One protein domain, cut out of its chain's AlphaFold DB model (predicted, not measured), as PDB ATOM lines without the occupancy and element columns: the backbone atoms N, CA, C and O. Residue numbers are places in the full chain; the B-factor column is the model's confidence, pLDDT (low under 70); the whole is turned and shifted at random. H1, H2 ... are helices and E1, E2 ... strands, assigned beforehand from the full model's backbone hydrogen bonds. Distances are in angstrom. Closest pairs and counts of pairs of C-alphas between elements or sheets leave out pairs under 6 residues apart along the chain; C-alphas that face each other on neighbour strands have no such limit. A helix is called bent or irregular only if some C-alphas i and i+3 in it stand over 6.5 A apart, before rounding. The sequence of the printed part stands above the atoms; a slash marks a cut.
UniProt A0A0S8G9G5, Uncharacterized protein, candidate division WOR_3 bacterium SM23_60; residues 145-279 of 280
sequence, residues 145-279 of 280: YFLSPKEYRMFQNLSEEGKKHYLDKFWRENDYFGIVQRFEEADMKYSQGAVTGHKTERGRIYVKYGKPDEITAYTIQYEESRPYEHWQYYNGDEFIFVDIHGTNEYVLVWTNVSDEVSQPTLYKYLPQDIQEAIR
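AT A GLANCE: This is residues 145 to 279 of the 280 residues of an uncharacterized protein of candidate division WOR_3 bacterium SM23_60 (UniProt A0A0S8G9G5). The model is an elongated body with a sheet of four strands, E1 to E4, towards one end and three helices, H1, H2 and H3, reaching away in an open arc towards the other. H4, whose centre is 3.3 A from the mean of the C-alphas, folds back beside H3 as a helical hairpin and packs over E3 on one face of the sheet, while the short helix H5 is over the opposite face and H6 comes after it. The printed part has 135 residues with six named helices and four named strands, in the order H1 H2 H3 H4 E1 E2 E3 E4 H5 H6, and the class is mixed, helices and strands. The sheet has the order E1, E2, E3, E4, antiparallel throughout. The whole is only just compact, close to loose, with a radius of gyration of the C-alphas of 17.0 A and spans of 56 by 30 by 27 A.

IN THESE COORDINATES: H1 covers residues 149 to 156 and begins at C-alpha 149, (252.359, 292.407, 165.400). H2, residues 160 to 173, is 20.1 A from first to last C-alpha, and H3, residues 176 to 190, is 20.8 A. H4 takes residues 201 to 209 and is 11.9 A long. The strands are E1, residues 214 to 218, 12.9 A; E2, residues 228 to 232, 13.2 A; E3, residues 238 to 243, 17.1 A; and E4, residues 250 to 255, 13.9 A. E1 begins at C-alpha 214, (275.523, 307.531, 160.727). H5, residues 264 to 269, is irregular: C-alphas 265 and 268 are 7.0 A apart. H6, residues 272 to 277, ends at C-alpha 277, (262.984, 320.051, 164.449).

HOW THE PARTS SIT: H1 and H2 only just touch, with 3 pairs of C-alphas within 8 A, the closest those of Phe 155 and Lys 163 at 6.4 A; H2 does so with residues 163 to 166 alone. Their tilt is steep, 53 degrees, opposite ways. H2 and H3 meet only through their link. H3 and H4 form a helical hairpin: they touch at a shallow tilt of 19 degrees, opposite ways, and their closest C-alphas, those of Ala 186 and Gly 203, are 4.7 A apart. H4 is on the sheet at a height over the sheet of 10.6 A; it lies over E3 and runs along the strands, at 8 degrees to E3 on the local plane. Its closest C-alphas to E4 are those of Glu 201 and Val 251, 5.7 A. The strands form a meander, each the antiparallel neighbour of the one before, and each successive pair is a hairpin. Within hydrogen-bond range are N 216 and O 230 of E1 and E2, 2.9 A; N 231 and O 239 of E2 and E3, 2.8 A; and N 240 and O 254 of E3 and E4, 2.8 A. H5 is on the opposite face from H4, at a height over the sheet of 8.8 A, and lies only just over E3 and E4, with 3 C-alphas falling on each. The closest C-alphas of E4 and H5 are those of Val 253 and Leu 266, 6.1 A. H6 is not on the sheet; it is close to H5 but not clearly touching, the closest C-alphas being those of Tyr 267 and Gln 275, 6.3 A. In H1, H2, H3, H4 and H6 every O i to N i+4 pair is within hydrogen-bond range; in H5 it is 0 of 2, beside 2 of 3 O i to N i+3 pairs.

THE WHOLE: The two C-alphas farthest apart are those of Glu 161 and Glu 223, 56.2 A. The printed part has no cut and no long link. The mean pLDDT of the printed part is 91.3, and residues 221 to 224, in the link from E1 to E2, are under 70.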
ATOM      1  N   TYR A 145     261.161 290.482 165.173       93.75
ATOM      2  CA  TYR A 145     261.587 291.820 164.756       93.75
ATOM      3  C   TYR A 145     261.257 292.129 163.292       93.75
ATOM      4  O   TYR A 145     261.177 293.294 162.913       93.75
ATOM      5  N   PHE A 146     261.054 291.098 162.471       93.38
ATOM      6  CA  PHE A 146     260.848 291.217 161.028       93.38
ATOM      7  C   PHE A 146     259.380 291.070 160.621       93.38
ATOM      8  O   PHE A 146     259.065 291.146 159.436       93.38
ATOM      9  N   LEU A 147     258.486 290.841 161.584       92.88
ATOM     10  CA  LEU A 147     257.063 290.636 161.344       92.88
ATOM     11  C   LEU A 147     256.237 291.759 161.964       92.88
ATOM     12  O   LEU A 147     256.553 292.272 163.037       92.88
ATOM     13  N   SER A 148     255.107 292.087 161.339       90.75
ATOM     14  CA  SER A 148     254.121 292.943 161.998       90.75
ATOM     15  C   SER A 148     253.537 292.248 163.240       90.75
ATOM     16  O   SER A 148     253.445 291.013 163.293       90.75
ATOM     17  N   PRO A 149     253.001 292.999 164.223       90.00
ATOM     18  CA  PRO A 149     252.359 292.407 165.400       90.00
ATOM     19  C   PRO A 149     251.197 291.460 165.072       90.00
ATOM     20  O   PRO A 149     250.815 290.617 165.886       90.00
ATOM     21  N   LYS A 150     250.565 291.621 163.903       93.50
ATOM     22  CA  LYS A 150     249.504 290.727 163.425       93.50
ATOM     23  C   LYS A 150     250.093 289.426 162.881       93.50
ATOM     24  O   LYS A 150     249.623 288.357 163.264       93.50
ATOM     25  N   GLU A 151     251.109 289.510 162.028       93.94
ATOM     26  CA  GLU A 151     251.773 288.342 161.438       93.94
ATOM     27  C   GLU A 151     252.462 287.492 162.497       93.94
ATOM     28  O   GLU A 151     252.298 286.275 162.494       93.94
ATOM     29  N   TYR A 152     253.139 288.120 163.460       95.12
ATOM     30  CA  TYR A 152     253.774 287.382 164.543       95.12
ATOM     31  C   TYR A 152     252.749 286.622 165.395       95.12
ATOM     32  O   TYR A 152     252.940 285.447 165.696       95.12
ATOM     33  N   ARG A 153     251.593 287.230 165.698       95.56
ATOM     34  CA  ARG A 153     250.485 286.524 166.366       95.56
ATOM     35  C   ARG A 153     249.939 285.362 165.539       95.56
ATOM     36  O   ARG A 153     249.597 284.329 166.107       95.56
ATOM     37  N   MET A 154     249.848 285.506 164.216       95.44
ATOM     38  CA  MET A 154     249.445 284.402 163.340       95.44
ATOM     39  C   MET A 154     250.470 283.266 163.381       95.44
ATOM     40  O   MET A 154     250.072 282.118 163.547       95.44
ATOM     41  N   PHE A 155     251.764 283.588 163.307       95.75
ATOM     42  CA  PHE A 155     252.860 282.626 163.423       95.75
ATOM     43  C   PHE A 155     252.818 281.852 164.750       95.75
ATOM     44  O   PHE A 155     252.886 280.623 164.746       95.75
ATOM     45  N   GLN A 156     252.622 282.545 165.875       96.56
ATOM     46  CA  GLN A 156     252.542 281.921 167.203       96.56
ATOM     47  C   GLN A 156     251.383 280.915 167.334       96.56
ATOM     48  O   GLN A 156     251.499 279.950 168.085       96.56
ATOM     49  N   ASN A 157     250.297 281.107 166.575       96.75
ATOM     50  CA  ASN A 157     249.114 280.239 166.586       96.75
ATOM     51  C   ASN A 157     249.194 279.047 165.611       96.75
ATOM     52  O   ASN A 157     248.247 278.260 165.539       96.75
ATOM     53  N   LEU A 158     250.274 278.906 164.835       95.81
ATOM     54  CA  LEU A 158     250.473 277.750 163.957       95.81
ATOM     55  C   LEU A 158     250.811 276.488 164.767       95.81
ATOM     56  O   LEU A 158     251.381 276.567 165.856       95.81
ATOM     57  N   SER A 159     250.511 275.311 164.203       96.56
ATOM     58  CA  SER A 159     251.054 274.049 164.723       96.56
ATOM     59  C   SER A 159     252.581 274.032 164.597       96.56
ATOM     60  O   SER A 159     253.154 274.825 163.851       96.56
ATOM     61  N   GLU A 160     253.255 273.105 165.270       92.88
ATOM     62  CA  GLU A 160     254.716 272.982 165.180       92.88
ATOM     63  C   GLU A 160     255.188 272.698 163.743       92.88
ATOM     64  O   GLU A 160     256.162 273.288 163.269       92.88
ATOM     65  N   GLU A 161     254.448 271.881 162.988       90.38
ATOM     66  CA  GLU A 161     254.683 271.674 161.555       90.38
ATOM     67  C   GLU A 161     254.455 272.966 160.760       90.38
ATOM     68  O   GLU A 161     255.246 273.302 159.876       90.38
ATOM     69  N   GLY A 162     253.404 273.718 161.096       90.88
ATOM     70  CA  GLY A 162     253.100 275.006 160.478       90.88
ATOM     71  C   GLY A 162     254.194 276.049 160.717       90.88
ATOM     72  O   GLY A 162     254.619 276.708 159.767       90.88
ATOM     73  N   LYS A 163     254.706 276.162 161.948       94.00
ATOM     74  CA  LYS A 163     255.833 277.043 162.294       94.00
ATOM     75  C   LYS A 163     257.089 276.651 161.531       94.00
ATOM     76  O   LYS A 163     257.742 277.524 160.969       94.00
ATOM     77  N   LYS A 164     257.394 275.351 161.442       90.69
ATOM     78  CA  LYS A 164     258.533 274.858 160.659       90.69
ATOM     79  C   LYS A 164     258.428 275.296 159.196       90.69
ATOM     80  O   LYS A 164     259.364 275.894 158.680       90.69
ATOM     81  N   HIS A 165     257.283 275.062 158.556       88.25
ATOM     82  CA  HIS A 165     257.065 275.486 157.172       88.25
ATOM     83  C   HIS A 165     257.148 277.006 156.995       88.25
ATOM     84  O   HIS A 165     257.667 277.480 155.983       88.25
ATOM     85  N   TYR A 166     256.652 277.769 157.971       94.12
ATOM     86  CA  TYR A 166     256.749 279.223 157.966       94.12
ATOM     87  C   TYR A 166     258.209 279.684 158.036       94.12
ATOM     88  O   TYR A 166     258.622 280.500 157.218       94.12
ATOM     89  N   LEU A 167     258.999 279.135 158.961       93.81
ATOM     90  CA  LEU A 167     260.412 279.470 159.140       93.81
ATOM     91  C   LEU A 167     261.254 279.045 157.933       93.81
ATOM     92  O   LEU A 167     262.048 279.841 157.441       93.81
ATOM     93  N   ASP A 168     261.027 277.847 157.390       88.50
ATOM     94  CA  ASP A 168     261.680 277.394 156.157       88.50
ATOM     95  C   ASP A 168     261.390 278.371 155.002       88.50
ATOM     96  O   ASP A 168     262.276 278.710 154.220       88.50
ATOM     97  N   LYS A 169     260.152 278.876 154.893       89.50
ATOM     98  CA  LYS A 169     259.814 279.912 153.911       89.50
ATOM     99  C   LYS A 169     260.520 281.235 154.213       89.50
ATOM    100  O   LYS A 169     261.171 281.766 153.318       89.50
ATOM    101  N   PHE A 170     260.420 281.727 155.444       93.38
ATOM    102  CA  PHE A 170     261.021 282.985 155.879       93.38
ATOM    103  C   PHE A 170     262.524 283.015 155.571       93.38
ATOM    104  O   PHE A 170     263.005 283.941 154.921       93.38
ATOM    105  N   TRP A 171     263.264 281.966 155.932       90.44
ATOM    106  CA  TRP A 171     264.713 281.903 155.728       90.44
ATOM    107  C   TRP A 171     265.144 281.583 154.288       90.44
ATOM    108  O   TRP A 171     266.308 281.768 153.947       90.44
ATOM    109  N   ARG A 172     264.231 281.163 153.398       84.75
ATOM    110  CA  ARG A 172     264.492 281.123 151.940       84.75
ATOM    111  C   ARG A 172     264.422 282.502 151.284       84.75
ATOM    112  O   ARG A 172     264.941 282.677 150.177       84.75
ATOM    113  N   GLU A 173     263.726 283.432 151.925       85.94
ATOM    114  CA  GLU A 173     263.469 284.785 151.429       85.94
ATOM    115  C   GLU A 173     264.378 285.828 152.104       85.94
ATOM    116  O   GLU A 173     264.531 286.924 151.574       85.94
ATOM    117  N   ASN A 174     265.037 285.475 153.216       86.44
ATOM    118  CA  ASN A 174     265.874 286.369 154.019       86.44
ATOM    119  C   ASN A 174     267.321 285.867 154.158       86.44
ATOM    120  O   ASN A 174     267.584 284.666 154.167       86.44
ATOM    121  N   ASP A 175     268.267 286.797 154.320       86.94
ATOM    122  CA  ASP A 175     269.674 286.481 154.592       86.94
ATOM    123  C   ASP A 175     269.873 286.083 156.061       86.94
ATOM    124  O   ASP A 175     270.028 286.932 156.942       86.94
ATOM    125  N   TYR A 176     269.869 284.772 156.318       86.81
ATOM    126  CA  TYR A 176     270.070 284.215 157.655       86.81
ATOM    127  C   TYR A 176     271.382 284.685 158.299       86.81
ATOM    128  O   TYR A 176     271.367 285.159 159.432       86.81
ATOM    129  N   PHE A 177     272.512 284.599 157.591       84.50
ATOM    130  CA  PHE A 177     273.817 284.933 158.172       84.50
ATOM    131  C   PHE A 177     273.935 286.430 158.464       84.50
ATOM    132  O   PHE A 177     274.417 286.803 159.532       84.50
ATOM    133  N   GLY A 178     273.427 287.279 157.567       84.94
ATOM    134  CA  GLY A 178     273.359 288.720 157.804       84.94
ATOM    135  C   GLY A 178     272.445 289.097 158.976       84.94
ATOM    136  O   GLY A 178     272.714 290.071 159.675       84.94
ATOM    137  N   ILE A 179     271.371 288.344 159.232       91.69
ATOM    138  CA  ILE A 179     270.512 288.554 160.408       91.69
ATOM    139  C   ILE A 179     271.203 288.078 161.692       91.69
ATOM    140  O   ILE A 179     271.227 288.827 162.667       91.69
ATOM    141  N   VAL A 180     271.823 286.893 161.698       89.69
ATOM    142  CA  VAL A 180     272.593 286.392 162.855       89.69
ATOM    143  C   VAL A 180     273.699 287.369 163.242       89.69
ATOM    144  O   VAL A 180     273.829 287.706 164.415       89.69
ATOM    145  N   GLN A 181     274.439 287.890 162.261       88.88
ATOM    146  CA  GLN A 181     275.472 288.891 162.512       88.88
ATOM    147  C   GLN A 181     274.895 290.138 163.197       88.88
ATOM    148  O   GLN A 181     275.501 290.667 164.127       88.88
ATOM    149  N   ARG A 182     273.703 290.599 162.793       94.81
ATOM    150  CA  ARG A 182     273.041 291.741 163.441       94.81
ATOM    151  C   ARG A 182     272.677 291.459 164.895       94.81
ATOM    152  O   ARG A 182     272.864 292.340 165.729       94.81
ATOM    153  N   PHE A 183     272.204 290.253 165.205       96.94
ATOM    154  CA  PHE A 183     271.955 289.830 166.585       96.94
ATOM    155  C   PHE A 183     273.232 289.828 167.423       96.94
ATOM    156  O   PHE A 183     273.267 290.432 168.492       96.94
ATOM    157  N   GLU A 184     274.296 289.199 166.927       94.75
ATOM    158  CA  GLU A 184     275.575 289.115 167.639       94.75
ATOM    159  C   GLU A 184     276.193 290.498 167.873       94.75
ATOM    160  O   GLU A 184     276.673 290.799 168.968       94.75
ATOM    161  N   GLU A 185     276.142 291.376 166.872       94.50
ATOM    162  CA  GLU A 185     276.618 292.750 166.998       94.50
ATOM    163  C   GLU A 185     275.762 293.572 167.964       94.50
ATOM    164  O   GLU A 185     276.313 294.356 168.743       94.50
ATOM    165  N   ALA A 186     274.439 293.392 167.942       97.50
ATOM    166  CA  ALA A 186     273.543 294.054 168.878       97.50
ATOM    167  C   ALA A 186     273.821 293.605 170.319       97.50
ATOM    168  O   ALA A 186     273.931 294.443 171.215       97.50
ATOM    169  N   ASP A 187     274.009 292.305 170.533       96.88
ATOM    170  CA  ASP A 187     274.327 291.717 171.833       96.88
ATOM    171  C   ASP A 187     275.684 292.175 172.349       96.88
ATOM    172  O   ASP A 187     275.819 292.508 173.526       96.88
ATOM    173  N   MET A 188     276.676 292.278 171.471       96.69
ATOM    174  CA  MET A 188     277.995 292.781 171.830       96.69
ATOM    175  C   MET A 188     277.969 294.268 172.216       96.69
ATOM    176  O   MET A 188     278.639 294.658 173.170       96.69
ATOM    177  N   LYS A 189     277.237 295.109 171.474       94.62
ATOM    178  CA  LYS A 189     277.296 296.576 171.624       94.62
ATOM    179  C   LYS A 189     276.309 297.136 172.640       94.62
ATOM    180  O   LYS A 189     276.624 298.117 173.308       94.62
ATOM    181  N   TYR A 190     275.112 296.560 172.721       95.38
ATOM    182  CA  TYR A 190     273.981 297.186 173.406       95.38
ATOM    183  C   TYR A 190     273.503 296.420 174.638       95.38
ATOM    184  O   TYR A 190     272.527 296.848 175.248       95.38
ATOM    185  N   SER A 191     274.171 295.330 175.033       94.25
ATOM    186  CA  SER A 191     273.857 294.639 176.293       94.25
ATOM    187  C   SER A 191     274.029 295.568 177.497       94.25
ATOM    188  O   SER A 191     275.038 296.262 177.627       94.25
ATOM    189  N   GLN A 192     273.038 295.564 178.388       88.31
ATOM    190  CA  GLN A 192     272.954 296.449 179.552       88.31
ATOM    191  C   GLN A 192     272.628 295.619 180.795       88.31
ATOM    192  O   GLN A 192     271.520 295.105 180.957       88.31
ATOM    193  N   GLY A 193     273.617 295.443 181.675       85.38
ATOM    194  CA  GLY A 193     273.475 294.601 182.863       85.38
ATOM    195  C   GLY A 193     273.071 293.168 182.500       85.38
ATOM    196  O   GLY A 193     273.828 292.451 181.852       85.38
ATOM    197  N   ALA A 194     271.875 292.753 182.928       87.56
ATOM    198  CA  ALA A 194     271.311 291.433 182.628       87.56
ATOM    199  C   ALA A 194     270.476 291.390 181.330       87.56
ATOM    200  O   ALA A 194     270.058 290.310 180.909       87.56
ATOM    201  N   VAL A 195     270.206 292.540 180.703       92.00
ATOM    202  CA  VAL A 195     269.427 292.629 179.464       92.00
ATOM    203  C   VAL A 195     270.354 292.414 178.274       92.00
ATOM    204  O   VAL A 195     271.281 293.187 178.033       92.00
ATOM    205  N   THR A 196     270.091 291.347 177.522       95.25
ATOM    206  CA  THR A 196     270.791 291.027 176.274       95.25
ATOM    207  C   THR A 196     270.564 292.123 175.230       95.25
ATOM    208  O   THR A 196     269.451 292.636 175.114       95.25
ATOM    209  N   GLY A 197     271.597 292.484 174.470       96.38
ATOM    210  CA  GLY A 197     271.585 293.673 173.617       96.38
ATOM    211  C   GLY A 197     270.428 293.752 172.624       96.38
ATOM    212  O   GLY A 197     269.768 294.789 172.592       96.38
ATOM    213  N   HIS A 198     270.090 292.678 171.905       96.81
ATOM    214  CA  HIS A 198     268.951 292.635 170.973       96.81
ATOM    215  C   HIS A 198     267.586 292.897 171.631       96.81
ATOM    216  O   HIS A 198     266.630 293.224 170.935       96.81
ATOM    217  N   LYS A 199     267.484 292.787 172.965       95.69
ATOM    218  CA  LYS A 199     266.265 293.094 173.736       95.69
ATOM    219  C   LYS A 199     266.182 294.548 174.197       95.69
ATOM    220  O   LYS A 199     265.159 294.948 174.742       95.69
ATOM    221  N   THR A 200     267.248 295.327 174.029       96.00
ATOM    222  CA  THR A 200     267.235 296.775 174.290       96.00
ATOM    223  C   THR A 200     266.635 297.524 173.104       96.00
ATOM    224  O   THR A 200     266.639 297.002 171.993       96.00
ATOM    225  N   GLU A 201     266.173 298.765 173.286       95.75
ATOM    226  CA  GLU A 201     265.610 299.546 172.170       95.75
ATOM    227  C   GLU A 201     266.626 299.762 171.036       95.75
ATOM    228  O   GLU A 201     266.304 299.543 169.870       95.75
ATOM    229  N   ARG A 202     267.883 300.097 171.367       96.69
ATOM    230  CA  ARG A 202     268.959 300.231 170.367       96.69
ATOM    231  C   ARG A 202     269.235 298.914 169.647       96.69
ATOM    232  O   ARG A 202     269.298 298.887 168.422       96.69
ATOM    233  N   GLY A 203     269.380 297.813 170.387       97.38
ATOM    234  CA  GLY A 203     269.666 296.518 169.769       97.38
ATOM    235  C   GLY A 203     268.501 295.975 168.945       97.38
ATOM    236  O   GLY A 203     268.734 295.435 167.869       97.38
ATOM    237  N   ARG A 204     267.257 296.195 169.377       96.19
ATOM    238  CA  ARG A 204     266.046 295.857 168.620       96.19
ATOM    239  C   ARG A 204     266.013 296.573 167.270       96.19
ATOM    240  O   ARG A 204     265.798 295.927 166.243       96.19
ATOM    241  N   ILE A 205     266.258 297.887 167.262       97.12
ATOM    242  CA  ILE A 205     266.330 298.679 166.026       97.12
ATOM    243  C   ILE A 205     267.505 298.215 165.156       97.12
ATOM    244  O   ILE A 205     267.320 298.003 163.960       97.12
ATOM    245  N   TYR A 206     268.668 297.935 165.748       97.19
ATOM    246  CA  TYR A 206     269.827 297.411 165.021       97.19
ATOM    247  C   TYR A 206     269.554 296.056 164.350       97.19
ATOM    248  O   TYR A 206     269.955 295.830 163.211       97.19
ATOM    249  N   VAL A 207     268.852 295.139 165.022       96.69
ATOM    250  CA  VAL A 207     268.476 293.842 164.439       96.69
ATOM    251  C   VAL A 207     267.494 294.033 163.284       96.69
ATOM    252  O   VAL A 207     267.716 293.506 162.187       96.69
ATOM    253  N   LYS A 208     266.443 294.830 163.506       94.75
ATOM    254  CA  LYS A 208     265.359 295.049 162.543       94.75
ATOM    255  C   LYS A 208     265.821 295.807 161.294       94.75
ATOM    256  O   LYS A 208     265.650 295.309 160.183       94.75
ATOM    257  N   TYR A 209     266.447 296.966 161.475       92.88
ATOM    258  CA  TYR A 209     266.814 297.895 160.398       92.88
ATOM    259  C   TYR A 209     268.265 297.734 159.932       92.88
ATOM    260  O   TYR A 209     268.632 298.184 158.850       92.88
ATOM    261  N   GLY A 210     269.088 297.029 160.707       93.56
ATOM    262  CA  GLY A 210     270.512 296.884 160.443       93.56
ATOM    263  C   GLY A 210     271.346 298.022 161.006       93.56
ATOM    264  O   GLY A 210     270.866 298.879 161.752       93.56
ATOM    265  N   LYS A 211     272.636 297.991 160.665       93.38
ATOM    266  CA  LYS A 211     273.596 298.997 161.105       93.38
ATOM    267  C   LYS A 211     273.195 300.368 160.535       93.38
ATOM    268  O   LYS A 211     273.055 300.455 159.319       93.38
ATOM    269  N   PRO A 212     273.058 301.411 161.370       93.75
ATOM    270  CA  PRO A 212     272.844 302.768 160.877       93.75
ATOM    271  C   PRO A 212     274.055 303.259 160.080       93.75
ATOM    272  O   PRO A 212     275.203 302.882 160.362       93.75
ATOM    273  N   ASP A 213     273.794 304.109 159.095       93.00
ATOM    274  CA  ASP A 213     274.827 304.695 158.244       93.00
ATOM    275  C   ASP A 213     275.623 305.758 159.006       93.00
ATOM    276  O   ASP A 213     276.854 305.800 158.918       93.00
ATOM    277  N   GLU A 214     274.930 306.545 159.832       94.94
ATOM    278  CA  GLU A 214     275.523 307.531 160.727       94.94
ATOM    279  C   GLU A 214     274.965 307.389 162.149       94.94
ATOM    280  O   GLU A 214     273.771 307.166 162.356       94.94
ATOM    281  N   ILE A 215     275.858 307.493 163.138       95.75
ATOM    282  CA  ILE A 215     275.504 307.611 164.554       95.75
ATOM    283  C   ILE A 215     276.154 308.886 165.071       95.75
ATOM    284  O   ILE A 215     277.381 308.947 165.201       95.75
ATOM    285  N   THR A 216     275.339 309.873 165.425       93.56
ATOM    286  CA  THR A 216     275.806 311.067 166.123       93.56
ATOM    287  C   THR A 216     275.479 310.939 167.604       93.56
ATOM    288  O   THR A 216     274.317 310.958 168.013       93.56
ATOM    289  N   ALA A 217     276.520 310.764 168.417       89.81
ATOM    290  CA  ALA A 217     276.400 310.676 169.865       89.81
ATOM    291  C   ALA A 217     276.668 312.041 170.495       89.81
ATOM    292  O   ALA A 217     277.693 312.676 170.233       89.81
ATOM    293  N   TYR A 218     275.765 312.462 171.370       85.56
ATOM    294  CA  TYR A 218     275.852 313.734 172.058       85.56
ATOM    295  C   TYR A 218     275.883 313.501 173.564       85.56
ATOM    296  O   TYR A 218     274.995 312.879 174.149       85.56
ATOM    297  N   THR A 219     276.932 314.010 174.204       79.25
ATOM    298  CA  THR A 219     277.005 314.096 175.664       79.25
ATOM    299  C   THR A 219     276.111 315.235 176.165       79.25
ATOM    300  O   THR A 219     275.553 315.981 175.367       79.25
ATOM    301  N   ILE A 220     275.937 315.364 177.484       73.56
ATOM    302  CA  ILE A 220     275.124 316.437 178.086       73.56
ATOM    303  C   ILE A 220     275.589 317.803 177.548       73.56
ATOM    304  O   ILE A 220     276.733 318.193 177.784       73.56
ATOM    305  N   GLN A 221     274.706 318.515 176.837       63.12
ATOM    306  CA  GLN A 221     274.991 319.833 176.243       63.12
ATOM    307  C   GLN A 221     274.396 320.990 177.057       63.12
ATOM    308  O   GLN A 221     275.008 322.050 177.160       63.12
ATOM    309  N   TYR A 222     273.231 320.771 177.671       67.12
ATOM    310  CA  TYR A 222     272.493 321.720 178.514       67.12
ATOM    311  C   TYR A 222     272.016 321.035 179.804       67.12
ATOM    312  O   TYR A 222     271.825 319.817 179.801       67.12
ATOM    313  N   GLU A 223     271.766 321.794 180.882       64.19
ATOM    314  CA  GLU A 223     271.369 321.247 182.200       64.19
ATOM    315  C   GLU A 223     270.134 320.325 182.141       64.19
ATOM    316  O   GLU A 223     270.051 319.333 182.872       64.19
ATOM    317  N   GLU A 224     269.193 320.610 181.239       69.94
ATOM    318  CA  GLU A 224     267.961 319.830 181.074       69.94
ATOM    319  C   GLU A 224     268.099 318.658 180.086       69.94
ATOM    320  O   GLU A 224     267.321 317.704 180.145       69.94
ATOM    321  N   SER A 225     269.115 318.687 179.214       76.00
ATOM    322  CA  SER A 225     269.339 317.638 178.212       76.00
ATOM    323  C   SER A 225     269.946 316.378 178.832       76.00
ATOM    324  O   SER A 225     270.692 316.423 179.819       76.00
ATOM    325  N   ARG A 226     269.626 315.226 178.248       89.06
ATOM    326  CA  ARG A 226     270.236 313.936 178.583       89.06
ATOM    327  C   ARG A 226     271.118 313.452 177.431       89.06
ATOM    328  O   ARG A 226     270.879 313.874 176.301       89.06
ATOM    329  N   PRO A 227     272.131 312.602 177.690       93.25
ATOM    330  CA  PRO A 227     272.897 311.984 176.614       93.25
ATOM    331  C   PRO A 227     271.962 311.295 175.622       93.25
ATOM    332  O   PRO A 227     271.014 310.616 176.029       93.25
ATOM    333  N   TYR A 228     272.214 311.485 174.332       94.62
ATOM    334  CA  TYR A 228     271.382 310.913 173.284       94.62
ATOM    335  C   TYR A 228     272.210 310.496 172.070       94.62
ATOM    336  O   TYR A 228     273.310 310.997 171.829       94.62
ATOM    337  N   GLU A 229     271.660 309.558 171.310       95.88
ATOM    338  CA  GLU A 229     272.187 309.112 170.028       95.88
ATOM    339  C   GLU A 229     271.145 309.375 168.947       95.88
ATOM    340  O   GLU A 229     269.974 309.024 169.113       95.88
ATOM    341  N   HIS A 230     271.582 309.962 167.839       96.56
ATOM    342  CA  HIS A 230     270.795 310.093 166.618       96.56
ATOM    343  C   HIS A 230     271.355 309.126 165.583       96.56
ATOM    344  O   HIS A 230     272.531 309.195 165.228       96.56
ATOM    345  N   TRP A 231     270.535 308.163 165.181       97.88
ATOM    346  CA  TRP A 231     270.861 307.167 164.171       97.88
ATOM    347  C   TRP A 231     270.158 307.540 162.877       97.88
ATOM    348  O   TRP A 231     268.947 307.775 162.886       97.88
ATOM    349  N   GLN A 232     270.910 307.559 161.782       96.38
ATOM    350  CA  GLN A 232     270.414 307.938 160.463       96.38
ATOM    351  C   GLN A 232     270.739 306.854 159.437       96.38
ATOM    352  O   GLN A 232     271.816 306.246 159.467       96.38
ATOM    353  N   TYR A 233     269.795 306.629 158.529       89.81
ATOM    354  CA  TYR A 233     269.889 305.661 157.443       89.81
ATOM    355  C   TYR A 233     269.721 306.365 156.088       89.81
ATOM    356  O   TYR A 233     268.960 307.323 155.956       89.81
ATOM    357  N   TYR A 234     270.389 305.878 155.038       85.56
ATOM    358  CA  TYR A 234     270.352 306.494 153.701       85.56
ATOM    359  C   TYR A 234     268.961 306.528 153.062       85.56
ATOM    360  O   TYR A 234     268.714 307.333 152.163       85.56
ATOM    361  N   ASN A 235     268.057 305.645 153.487       81.56
ATOM    362  CA  ASN A 235     266.666 305.640 153.039       81.56
ATOM    363  C   ASN A 235     265.828 306.771 153.669       81.56
ATOM    364  O   ASN A 235     264.670 306.931 153.289       81.56
ATOM    365  N   GLY A 236     266.412 307.561 154.575       91.25
ATOM    366  CA  GLY A 236     265.762 308.651 155.292       91.25
ATOM    367  C   GLY A 236     265.164 308.242 156.635       91.25
ATOM    368  O   GLY A 236     264.576 309.097 157.293       91.25
ATOM    369  N   ASP A 237     265.293 306.979 157.054       94.88
ATOM    370  CA  ASP A 237     264.837 306.548 158.375       94.88
ATOM    371  C   ASP A 237     265.749 307.132 159.460       94.88
ATOM    372  O   ASP A 237     266.980 307.122 159.348       94.88
ATOM    373  N   GLU A 238     265.137 307.615 160.535       96.56
ATOM    374  CA  GLU A 238     265.842 308.217 161.656       96.56
ATOM    375  C   GLU A 238     265.291 307.748 163.001       96.56
ATOM    376  O   GLU A 238     264.089 307.513 163.177       96.56
ATOM    377  N   PHE A 239     266.193 307.646 163.976       98.06
ATOM    378  CA  PHE A 239     265.882 307.230 165.337       98.06
ATOM    379  C   PHE A 239     266.694 308.052 166.333       98.06
ATOM    380  O   PHE A 239     267.906 308.193 166.189       98.06
ATOM    381  N   ILE A 240     266.037 308.564 167.370       97.38
ATOM    382  CA  ILE A 240     266.685 309.275 168.470       97.38
ATOM    383  C   ILE A 240     266.469 308.490 169.755       97.38
ATOM    384  O   ILE A 240     265.332 308.306 170.209       97.38
ATOM    385  N   PHE A 241     267.573 308.066 170.359       97.19
ATOM    386  CA  PHE A 241     267.587 307.342 171.620       97.19
ATOM    387  C   PHE A 241     268.163 308.205 172.732       97.19
ATOM    388  O   PHE A 241     269.153 308.891 172.511       97.19
ATOM    389  N   VAL A 242     267.606 308.128 173.940       95.81
ATOM    390  CA  VAL A 242     268.026 308.966 175.075       95.81
ATOM    391  C   VAL A 242     268.308 308.114 176.307       95.81
ATOM    392  O   VAL A 242     267.486 307.277 176.677       95.81
ATOM    393  N   ASP A 243     269.433 308.366 176.975       93.81
ATOM    394  CA  ASP A 243     269.744 307.824 178.301       93.81
ATOM    395  C   ASP A 243     269.195 308.750 179.393       93.81
ATOM    396  O   ASP A 243     269.848 309.685 179.862       93.81
ATOM    397  N   ILE A 244     267.950 308.503 179.794       91.19
ATOM    398  CA  ILE A 244     267.218 309.376 180.723       91.19
ATOM    399  C   ILE A 244     267.847 309.374 182.125       91.19
ATOM    400  O   ILE A 244     267.813 310.394 182.828       91.19
ATOM    401  N   HIS A 245     268.403 308.233 182.533       88.56
ATOM    402  CA  HIS A 245     268.862 307.983 183.898       88.56
ATOM    403  C   HIS A 245     270.384 308.082 184.063       88.56
ATOM    404  O   HIS A 245     270.860 308.066 185.196       88.56
ATOM    405  N   GLY A 246     271.141 308.220 182.971       84.25
ATOM    406  CA  GLY A 246     272.605 308.188 183.006       84.25
ATOM    407  C   GLY A 246     273.152 306.786 183.287       84.25
ATOM    408  O   GLY A 246     274.261 306.649 183.802       84.25
ATOM    409  N   THR A 247     272.354 305.748 183.026       84.94
ATOM    410  CA  THR A 247     272.679 304.340 183.297       84.94
ATOM    411  C   THR A 247     273.192 303.617 182.054       84.94
ATOM    412  O   THR A 247     273.442 302.414 182.106       84.94
ATOM    413  N   ASN A 248     273.382 304.345 180.946       84.38
ATOM    414  CA  ASN A 248     273.625 303.818 179.606       84.38
ATOM    415  C   ASN A 248     272.435 302.996 179.062       84.38
ATOM    416  O   ASN A 248     272.587 302.230 178.103       84.38
ATOM    417  N   GLU A 249     271.245 303.181 179.650       89.25
ATOM    418  CA  GLU A 249     269.990 302.561 179.227       89.25
ATOM    419  C   GLU A 249     269.210 303.511 178.324       89.25
ATOM    420  O   GLU A 249     268.395 304.327 178.752       89.25
ATOM    421  N   TYR A 250     269.508 303.411 177.034       94.31
ATOM    422  CA  TYR A 250     268.919 304.265 176.015       94.31
ATOM    423  C   TYR A 250     267.539 303.756 175.604       94.31
ATOM    424  O   TYR A 250     267.390 302.601 175.194       94.31
ATOM    425  N   VAL A 251     266.551 304.646 175.646       95.25
ATOM    426  CA  VAL A 251     265.183 304.386 175.178       95.25
ATOM    427  C   VAL A 251     264.916 305.121 173.870       95.25
ATOM    428  O   VAL A 251     265.386 306.243 173.691       95.25
ATOM    429  N   LEU A 252     264.154 304.507 172.961       97.19
ATOM    430  CA  LEU A 252     263.712 305.165 171.731       97.19
ATOM    431  C   LEU A 252     262.719 306.279 172.080       97.19
ATOM    432  O   LEU A 252     261.627 306.014 172.591       97.19
ATOM    433  N   VAL A 253     263.103 307.525 171.815       96.88
ATOM    434  CA  VAL A 253     262.287 308.707 172.105       96.88
ATOM    435  C   VAL A 253     261.559 309.179 170.857       96.88
ATOM    436  O   VAL A 253     260.355 309.420 170.923       96.88
ATOM    437  N   TRP A 254     262.248 309.281 169.722       97.19
ATOM    438  CA  TRP A 254     261.655 309.744 168.468       97.19
ATOM    439  C   TRP A 254     262.106 308.902 167.277       97.19
ATOM    440  O   TRP A 254     263.227 308.401 167.251       97.19
ATOM    441  N   THR A 255     261.221 308.768 166.294       97.00
ATOM    442  CA  THR A 255     261.494 308.206 164.971       97.00
ATOM    443  C   THR A 255     260.463 308.711 163.964       97.00
ATOM    444  O   THR A 255     259.310 308.964 164.330       97.00
ATOM    445  N   ASN A 256     260.872 308.833 162.703       94.50
ATOM    446  CA  ASN A 256     259.993 309.124 161.569       94.50
ATOM    447  C   ASN A 256     259.432 307.858 160.887       94.50
ATOM    448  O   ASN A 256     258.636 307.967 159.951       94.50
ATOM    449  N   VAL A 257     259.813 306.662 161.348       93.69
ATOM    450  CA  VAL A 257     259.376 305.388 160.767       93.69
ATOM    451  C   VAL A 257     257.976 305.031 161.261       93.69
ATOM    452  O   VAL A 257     257.743 304.876 162.456       93.69
ATOM    453  N   SER A 258     257.034 304.846 160.333       87.31
ATOM    454  CA  SER A 258     255.609 304.636 160.647       87.31
ATOM    455  C   SER A 258     255.305 303.363 161.438       87.31
ATOM    456  O   SER A 258     254.300 303.301 162.144       87.31
ATOM    457  N   ASP A 259     256.154 302.345 161.297       86.62
ATOM    458  CA  ASP A 259     255.998 301.043 161.955       86.62
ATOM    459  C   ASP A 259     256.601 301.015 163.369       86.62
ATOM    460  O   ASP A 259     256.596 299.975 164.031       86.62
ATOM    461  N   GLU A 260     257.129 302.148 163.832       93.00
ATOM    462  CA  GLU A 260     257.746 302.333 165.139       93.00
ATOM    463  C   GLU A 260     257.032 303.448 165.909       93.00
ATOM    464  O   GLU A 260     256.362 304.311 165.343       93.00
ATOM    465  N   VAL A 261     257.126 303.410 167.238       92.38
ATOM    466  CA  VAL A 261     256.343 304.299 168.102       92.38
ATOM    467  C   VAL A 261     257.261 305.283 168.811       92.38
ATOM    468  O   VAL A 261     258.044 304.914 169.683       92.38
ATOM    469  N   SER A 262     257.113 306.559 168.461       95.19
ATOM    470  CA  SER A 262     257.703 307.665 169.213       95.19
ATOM    471  C   SER A 262     257.054 307.825 170.594       95.19
ATOM    472  O   SER A 262     255.882 307.502 170.793       95.19
ATOM    473  N   GLN A 263     257.785 308.422 171.534       95.19
ATOM    474  CA  GLN A 263     257.327 308.719 172.893       95.19
ATOM    475  C   GLN A 263     257.343 310.236 173.166       95.19
ATOM    476  O   GLN A 263     258.270 310.741 173.805       95.19
ATOM    477  N   PRO A 264     256.310 310.996 172.739       93.56
ATOM    478  CA  PRO A 264     256.293 312.460 172.852       93.56
ATOM    479  C   PRO A 264     256.458 313.010 174.272       93.56
ATOM    480  O   PRO A 264     256.997 314.098 174.468       93.56
ATOM    481  N   THR A 265     256.034 312.257 175.290       94.06
ATOM    482  CA  THR A 265     256.197 312.630 176.707       94.06
ATOM    483  C   THR A 265     257.663 312.696 177.150       94.06
ATOM    484  O   THR A 265     257.963 313.311 178.179       94.06
ATOM    485  N   LEU A 266     258.574 312.092 176.381       94.00
ATOM    486  CA  LEU A 266     260.012 312.056 176.637       94.00
ATOM    487  C   LEU A 266     260.793 313.138 175.870       94.00
ATOM    488  O   LEU A 266     261.973 313.324 176.147       94.00
ATOM    489  N   TYR A 267     260.157 313.918 174.983       93.25
ATOM    490  CA  TYR A 267     260.849 314.965 174.207       93.25
ATOM    491  C   TYR A 267     261.489 316.043 175.081       93.25
ATOM    492  O   TYR A 267     262.490 316.630 174.690       93.25
ATOM    493  N   LYS A 268     260.978 316.248 176.297       91.38
ATOM    494  CA  LYS A 268     261.560 317.156 177.297       91.38
ATOM    495  C   LYS A 268     263.016 316.836 177.679       91.38
ATOM    496  O   LYS A 268     263.653 317.674 178.296       91.38
ATOM    497  N   TYR A 269     263.514 315.634 177.375       91.38
ATOM    498  CA  TYR A 269     264.902 315.234 177.637       91.38
ATOM    499  C   TYR A 269     265.858 315.536 176.471       91.38
ATOM    500  O   TYR A 269     267.066 315.340 176.611       91.38
ATOM    501  N   LEU A 270     265.330 316.003 175.336       91.31
ATOM    502  CA  LEU A 270     266.106 316.413 174.169       91.31
ATOM    503  C   LEU A 270     266.434 317.914 174.220       91.31
ATOM    504  O   LEU A 270     265.668 318.685 174.804       91.31
ATOM    505  N   PRO A 271     267.530 318.355 173.579       89.12
ATOM    506  CA  PRO A 271     267.804 319.774 173.351       89.12
ATOM    507  C   PRO A 271     266.645 320.502 172.651       89.12
ATOM    508  O   PRO A 271     265.891 319.898 171.886       89.12
ATOM    509  N   GLN A 272     266.485 321.802 172.921       88.06
ATOM    510  CA  GLN A 272     265.347 322.582 172.422       88.06
ATOM    511  C   GLN A 272     265.291 322.638 170.885       88.06
ATOM    512  O   GLN A 272     264.216 322.496 170.309       88.06
ATOM    513  N   ASP A 273     266.431 322.799 170.225       88.19
ATOM    514  CA  ASP A 273     266.561 322.812 168.766       88.19
ATOM    515  C   ASP A 273     266.108 321.486 168.135       88.19
ATOM    516  O   ASP A 273     265.365 321.486 167.153       88.19
ATOM    517  N   ILE A 274     266.459 320.354 168.749       90.50
ATOM    518  CA  ILE A 274     265.972 319.037 168.320       90.50
ATOM    519  C   ILE A 274     264.464 318.916 168.551       90.50
ATOM    520  O   ILE A 274     263.745 318.451 167.669       90.50
ATOM    521  N   GLN A 275     263.957 319.362 169.708       90.31
ATOM    522  CA  GLN A 275     262.515 319.359 169.987       90.31
ATOM    523  C   GLN A 275     261.721 320.179 168.965       90.31
ATOM    524  O   GLN A 275     260.588 319.815 168.648       90.31
ATOM    525  N   GLU A 276     262.280 321.289 168.486       88.56
ATOM    526  CA  GLU A 276     261.677 322.109 167.440       88.56
ATOM    527  C   GLU A 276     261.709 321.384 166.092       88.56
ATOM    528  O   GLU A 276     260.671 321.313 165.439       88.56
ATOM    529  N   ALA A 277     262.836 320.773 165.715       87.44
ATOM    530  CA  ALA A 277     262.984 320.051 164.449       87.44
ATOM    531  C   ALA A 277     262.022 318.859 164.302       87.44
ATOM    532  O   ALA A 277     261.471 318.653 163.227       87.44
ATOM    533  N   ILE A 278     261.776 318.102 165.378       88.06
ATOM    534  CA  ILE A 278     260.967 316.869 165.328       88.06
ATOM    535  C   ILE A 278     259.447 317.088 165.441       88.06
ATOM    536  O   ILE A 278     258.680 316.123 165.409       88.06
ATOM    537  N   ARG A 279     259.000 318.332 165.661       75.19
ATOM    538  CA  ARG A 279     257.574 318.697 165.785       75.19
ATOM    539  C   ARG A 279     256.935 319.142 164.465       75.19
ATOM    540  O   ARG A 279     255.713 319.308 164.446       75.19
TER     541      ARG A 279